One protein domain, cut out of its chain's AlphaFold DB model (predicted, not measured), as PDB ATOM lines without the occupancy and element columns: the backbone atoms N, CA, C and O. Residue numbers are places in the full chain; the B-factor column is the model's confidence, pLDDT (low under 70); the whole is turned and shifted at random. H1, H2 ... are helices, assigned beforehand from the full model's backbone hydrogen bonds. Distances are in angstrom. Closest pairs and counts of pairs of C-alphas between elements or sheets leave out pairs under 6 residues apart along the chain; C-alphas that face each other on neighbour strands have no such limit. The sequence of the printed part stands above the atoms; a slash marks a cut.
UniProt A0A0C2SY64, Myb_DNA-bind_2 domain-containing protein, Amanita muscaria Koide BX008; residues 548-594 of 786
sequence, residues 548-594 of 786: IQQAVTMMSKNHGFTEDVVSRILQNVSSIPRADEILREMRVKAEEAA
ATOM      1  N   ILE A 548     117.881 166.428 187.642       97.56
ATOM      2  CA  ILE A 548     117.235 165.713 186.532       97.56
ATOM      3  C   ILE A 548     117.263 166.559 185.253       97.56
ATOM      4  O   ILE A 548     117.669 166.055 184.206       97.56
ATOM      5  N   GLN A 549     116.890 167.840 185.322       98.00
ATOM      6  CA  GLN A 549     116.889 168.732 184.159       98.00
ATOM      7  C   GLN A 549     118.296 168.878 183.555       98.00
ATOM      8  O   GLN A 549     118.472 168.745 182.344       98.00
ATOM      9  N   GLN A 550     119.318 169.072 184.390       98.31
ATOM     10  CA  GLN A 550     120.703 169.184 183.940       98.31
ATOM     11  C   GLN A 550     121.229 167.862 183.353       98.31
ATOM     12  O   GLN A 550     121.913 167.884 182.327       98.31
ATOM     13  N   ALA A 551     120.856 166.713 183.929       98.31
ATOM     14  CA  ALA A 551     121.164 165.399 183.363       98.31
ATOM     15  C   ALA A 551     120.504 165.193 181.985       98.31
ATOM     16  O   ALA A 551     121.163 164.708 181.064       98.31
ATOM     17  N   VAL A 552     119.246 165.616 181.806       98.56
ATOM     18  CA  VAL A 552     118.539 165.594 180.511       98.56
ATOM     19  C   VAL A 552     119.271 166.444 179.468       98.56
ATOM     20  O   VAL A 552     119.573 165.945 178.383       98.56
ATOM     21  N   THR A 553     119.628 167.691 179.793       98.38
ATOM     22  CA  THR A 553     120.382 168.577 178.888       98.38
ATOM     23  C   THR A 553     121.764 168.012 178.536       98.38
ATOM     24  O   THR A 553     122.215 168.150 177.396       98.38
ATOM     25  N   MET A 554     122.455 167.352 179.473       98.44
ATOM     26  CA  MET A 554     123.745 166.702 179.198       98.44
ATOM     27  C   MET A 554     123.598 165.472 178.292       98.44
ATOM     28  O   MET A 554     124.291 165.385 177.280       98.44
ATOM     29  N   MET A 555     122.667 164.561 178.589       98.44
ATOM     30  CA  MET A 555     122.391 163.389 177.744       98.44
ATOM     31  C   MET A 555     121.934 163.796 176.332       98.44
ATOM     32  O   MET A 555     122.387 163.215 175.345       98.44
ATOM     33  N   SER A 556     121.106 164.840 176.217       98.38
ATOM     34  CA  SER A 556     120.681 165.429 174.938       98.38
ATOM     35  C   SER A 556     121.878 165.873 174.093       98.38
ATOM     36  O   SER A 556     122.002 165.463 172.936       98.38
ATOM     37  N   LYS A 557     122.805 166.641 174.681       98.00
ATOM     38  CA  LYS A 557     124.016 167.124 173.998       98.00
ATOM     39  C   LYS A 557     124.983 165.997 173.629       98.00
ATOM     40  O   LYS A 557     125.522 166.017 172.526       98.00
ATOM     41  N   ASN A 558     125.182 165.017 174.511       98.06
ATOM     42  CA  ASN A 558     126.132 163.920 174.299       98.06
ATOM     43  C   ASN A 558     125.698 162.961 173.176       98.06
ATOM     44  O   ASN A 558     126.531 162.497 172.394       98.06
ATOM     45  N   HIS A 559     124.397 162.669 173.083       98.12
ATOM     46  CA  HIS A 559     123.857 161.710 172.111       98.12
ATOM     47  C   HIS A 559     123.259 162.356 170.855       98.12
ATOM     48  O   HIS A 559     122.997 161.653 169.884       98.12
ATOM     49  N   GLY A 560     123.059 163.678 170.843       97.75
ATOM     50  CA  GLY A 560     122.499 164.408 169.699       97.75
ATOM     51  C   GLY A 560     120.973 164.320 169.563       97.75
ATOM     52  O   GLY A 560     120.434 164.638 168.502       97.75
ATOM     53  N   PHE A 561     120.264 163.906 170.618       98.38
ATOM     54  CA  PHE A 561     118.797 163.859 170.656       98.38
ATOM     55  C   PHE A 561     118.205 165.130 171.271       98.38
ATOM     56  O   PHE A 561     118.829 165.783 172.100       98.38
ATOM     57  N   THR A 562     116.964 165.466 170.915       98.31
ATOM     58  CA  THR A 562     116.203 166.549 171.560       98.31
ATOM     59  C   THR A 562     115.874 166.218 173.019       98.31
ATOM     60  O   THR A 562     115.535 165.071 173.319       98.31
ATOM     61  N   GLU A 563     115.884 167.221 173.900       98.31
ATOM     62  CA  GLU A 563     115.590 167.072 175.339       98.31
ATOM     63  C   GLU A 563     114.246 166.368 175.613       98.31
ATOM     64  O   GLU A 563     114.167 165.554 176.531       98.31
ATOM     65  N   ASP A 564     113.227 166.559 174.765       98.25
ATOM     66  CA  ASP A 564     111.935 165.851 174.841       98.25
ATOM     67  C   ASP A 564     112.063 164.319 174.736       98.25
ATOM     68  O   ASP A 564     111.342 163.575 175.401       98.25
ATOM     69  N   VAL A 565     112.968 163.825 173.884       98.25
ATOM     70  CA  VAL A 565     113.182 162.383 173.654       98.25
ATOM     71  C   VAL A 565     113.909 161.778 174.848       98.25
ATOM     72  O   VAL A 565     113.489 160.745 175.367       98.25
ATOM     73  N   VAL A 566     114.941 162.471 175.332       98.56
ATOM     74  CA  VAL A 566     115.674 162.111 176.552       98.56
ATOM     75  C   VAL A 566     114.741 162.099 177.765       98.56
ATOM     76  O   VAL A 566     114.749 161.134 178.525       98.56
ATOM     77  N   SER A 567     113.880 163.112 177.908       98.25
ATOM     78  CA  SER A 567     112.904 163.216 179.000       98.25
ATOM     79  C   SER A 567     111.910 162.056 178.994       98.25
ATOM     80  O   SER A 567     111.680 161.455 180.038       98.25
ATOM     81  N   ARG A 568     111.367 161.678 177.826       98.31
ATOM     82  CA  ARG A 568     110.459 160.521 177.702       98.31
ATOM     83  C   ARG A 568     111.148 159.203 178.049       98.31
ATOM     84  O   ARG A 568     110.564 158.372 178.733       98.31
ATOM     85  N   ILE A 569     112.389 159.003 177.600       98.38
ATOM     86  CA  ILE A 569     113.159 157.795 177.935       98.38
ATOM     87  C   ILE A 569     113.448 157.757 179.439       98.38
ATOM     88  O   ILE A 569     113.242 156.724 180.067       98.38
ATOM     89  N   LEU A 570     113.834 158.885 180.041       98.44
ATOM     90  CA  LEU A 570     114.078 158.974 181.478       98.44
ATOM     91  C   LEU A 570     112.801 158.747 182.307       98.44
ATOM     92  O   LEU A 570     112.867 158.042 183.307       98.44
ATOM     93  N   GLN A 571     111.645 159.260 181.869       97.75
ATOM     94  CA  GLN A 571     110.335 159.002 182.489       97.75
ATOM     95  C   GLN A 571     109.917 157.526 182.403       97.75
ATOM     96  O   GLN A 571     109.359 156.995 183.357       97.75
ATOM     97  N   ASN A 572     110.205 156.851 181.286       98.19
ATOM     98  CA  ASN A 572     109.875 155.433 181.104       98.19
ATOM     99  C   ASN A 572     110.792 154.489 181.904       98.19
ATOM    100  O   ASN A 572     110.399 153.371 182.224       98.19
ATOM    101  N   VAL A 573     112.034 154.908 182.160       97.88
ATOM    102  CA  VAL A 573     113.105 154.056 182.707       97.88
ATOM    103  C   VAL A 573     113.397 154.362 184.181       97.88
ATOM    104  O   VAL A 573     113.936 153.510 184.886       97.88
ATOM    105  N   SER A 574     113.070 155.569 184.652       96.50
ATOM    106  CA  SER A 574     113.282 156.066 186.023       96.50
ATOM    107  C   SER A 574     114.717 155.917 186.557       96.50
ATOM    108  O   SER A 574     114.951 155.929 187.762       96.50
ATOM    109  N   SER A 575     115.700 155.782 185.662       98.00
ATOM    110  CA  SER A 575     117.107 155.560 185.993       98.00
ATOM    111  C   SER A 575     118.007 156.212 184.946       98.00
ATOM    112  O   SER A 575     118.014 155.814 183.780       98.00
ATOM    113  N   ILE A 576     118.783 157.212 185.375       98.06
ATOM    114  CA  ILE A 576     119.709 157.981 184.529       98.06
ATOM    115  C   ILE A 576     120.709 157.081 183.770       98.06
ATOM    116  O   ILE A 576     120.758 157.192 182.545       98.06
ATOM    117  N   PRO A 577     121.465 156.156 184.404       98.12
ATOM    118  CA  PRO A 577     122.432 155.331 183.670       98.12
ATOM    119  C   PRO A 577     121.767 154.380 182.666       98.12
ATOM    120  O   PRO A 577     122.330 154.108 181.608       98.12
ATOM    121  N   ARG A 578     120.549 153.894 182.949       98.31
ATOM    122  CA  ARG A 578     119.822 153.025 182.013       98.31
ATOM    123  C   ARG A 578     119.193 153.816 180.859       98.31
ATOM    124  O   ARG A 578     119.109 153.286 179.755       98.31
ATOM    125  N   ALA A 579     118.808 155.073 181.087       98.56
ATOM    126  CA  ALA A 579     118.391 155.991 180.030       98.56
ATOM    127  C   ALA A 579     119.560 156.344 179.088       98.56
ATOM    128  O   ALA A 579     119.375 156.318 177.873       98.56
ATOM    129  N   ASP A 580     120.763 156.590 179.624       98.50
ATOM    130  CA  ASP A 580     121.976 156.820 178.822       98.50
ATOM    131  C   ASP A 580     122.314 155.621 177.919       98.50
ATOM    132  O   ASP A 580     122.586 155.800 176.732       98.50
ATOM    133  N   GLU A 581     122.210 154.396 178.446       98.56
ATOM    134  CA  GLU A 581     122.404 153.161 177.673       98.56
ATOM    135  C   GLU A 581     121.451 153.073 176.471       98.56
ATOM    136  O   GLU A 581     121.873 152.827 175.342       98.56
ATOM    137  N   ILE A 582     120.160 153.342 176.696       98.56
ATOM    138  CA  ILE A 582     119.130 153.292 175.649       98.56
ATOM    139  C   ILE A 582     119.356 154.384 174.595       98.56
ATOM    140  O   ILE A 582     119.206 154.122 173.402       98.56
ATOM    141  N   LEU A 583     119.761 155.590 175.002       98.56
ATOM    142  CA  LEU A 583     120.124 156.664 174.071       98.56
ATOM    143  C   LEU A 583     121.338 156.275 173.215       98.56
ATOM    144  O   LEU A 583     121.331 156.498 172.003       98.56
ATOM    145  N   ARG A 584     122.340 155.621 173.813       98.56
ATOM    146  CA  ARG A 584     123.517 155.111 173.102       98.56
ATOM    147  C   ARG A 584     123.141 154.043 172.075       98.56
ATOM    148  O   ARG A 584     123.551 154.143 170.920       98.56
ATOM    149  N   GLU A 585     122.304 153.074 172.452       98.25
ATOM    150  CA  GLU A 585     121.762 152.073 171.522       98.25
ATOM    151  C   GLU A 585     120.964 152.710 170.376       98.25
ATOM    152  O   GLU A 585     121.133 152.327 169.216       98.25
ATOM    153  N   MET A 586     120.096 153.682 170.678       98.31
ATOM    154  CA  MET A 586     119.309 154.396 169.668       98.31
ATOM    155  C   MET A 586     120.201 155.136 168.674       98.31
ATOM    156  O   MET A 586     119.910 155.130 167.477       98.31
ATOM    157  N   ARG A 587     121.291 155.746 169.150       98.25
ATOM    158  CA  ARG A 587     122.274 156.415 168.297       98.25
ATOM    159  C   ARG A 587     122.970 155.422 167.367       98.25
ATOM    160  O   ARG A 587     122.953 155.636 166.159       98.25
ATOM    161  N   VAL A 588     123.506 154.321 167.900       97.94
ATOM    162  CA  VAL A 588     124.185 153.285 167.098       97.94
ATOM    163  C   VAL A 588     123.246 152.700 166.038       97.94
ATOM    164  O   VAL A 588     123.608 152.637 164.867       97.94
ATOM    165  N   LYS A 589     122.002 152.363 166.407       97.69
ATOM    166  CA  LYS A 589     120.988 151.841 165.470       97.69
ATOM    167  C   LYS A 589     120.584 152.866 164.401       97.69
ATOM    168  O   LYS A 589     120.304 152.485 163.265       97.69
ATOM    169  N   ALA A 590     120.563 154.161 164.725       96.81
ATOM    170  CA  ALA A 590     120.294 155.221 163.753       96.81
ATOM    171  C   ALA A 590     121.466 155.432 162.775       96.81
ATOM    172  O   ALA A 590     121.235 155.602 161.577       96.81
ATOM    173  N   GLU A 591     122.710 155.381 163.264       96.75
ATOM    174  CA  GLU A 591     123.926 155.437 162.441       96.75
ATOM    175  C   GLU A 591     124.012 154.211 161.505       96.75
ATOM    176  O   GLU A 591     124.216 154.369 160.299       96.75
ATOM    177  N   GLU A 592     123.737 153.005 162.012       97.69
ATOM    178  CA  GLU A 592     123.658 151.767 161.223       97.69
ATOM    179  C   GLU A 592     122.556 151.831 160.151       97.69
ATOM    180  O   GLU A 592     122.795 151.513 158.984       97.69
ATOM    181  N   ALA A 593     121.350 152.292 160.502       96.50
ATOM    182  CA  ALA A 593     120.252 152.448 159.547       96.50
ATOM    183  C   ALA A 593     120.572 153.479 158.448       96.50
ATOM    184  O   ALA A 593     120.208 153.274 157.288       96.50
ATOM    185  N   ALA A 594     121.275 154.566 158.785       95.38
ATOM    186  CA  ALA A 594     121.728 155.560 157.815       95.38
ATOM    187  C   ALA A 594     122.792 154.990 156.859       95.38
ATOM    188  O   ALA A 594     122.700 155.205 155.649       95.38
TER     189      ALA A 594
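What this domain is: This is residues 548 to 594 of the 786 residues of the protein "Myb_DNA-bind_2 domain-containing protein" of Amanita muscaria Koide BX008 (UniProt A0A0C2SY64). The long helix H3 runs at a shallow tilt to H1, and H2 packs steeply on both, making a small three-helix cluster from which residues 589 to 594 of H3 stick out. The printed part has 47 residues with three named helices, H1, H2, H3 in chain order, and no named strand: all helix. It is compact, with a radius of gyration of the C-alphas of 10.0 A, and elongated, spanning 30 by 18 by 14 A.

How they stand to each other: Begin with H3, residues 576 to 594. H2, residues 563 to 573, touches residues 576 to 583 of H3 alone, the closest C-alphas being those of Leu 570 and Ala 579, 5.4 A apart; their lines stand at a steep tilt of 58 degrees, opposite ways. H1, residues 548 to 559, touches H3, closest at C-alphas His 559 and Leu 583, 6.6 A, at a shallow tilt of 26 degrees, the same way. With residues 552 to 556 alone, H1 touches H2, closest at C-alphas Ser 556 and Glu 563, 5.4 A; their steep tilt is 68 degrees, only just short of about perpendicular, opposite ways. In H1, H2 and H3 every O i to N i+4 pair is within hydrogen-bond range.

Where its parts are: Find C-alpha 576 at (119.709, 157.981, 184.529); from there H3 runs 26.9 A to C-alpha 594 at (121.728, 155.560, 157.815). H1 begins at C-alpha 548, (117.235, 165.713, 186.532), and is 16.4 A long; H2 is 15.2 A.

The domain as a whole: The C-alphas farthest apart, Ile 548 and Ala 594, are 30.8 A apart. The printed part has no cut, both links are tight, and no printed residue is under 70 in pLDDT.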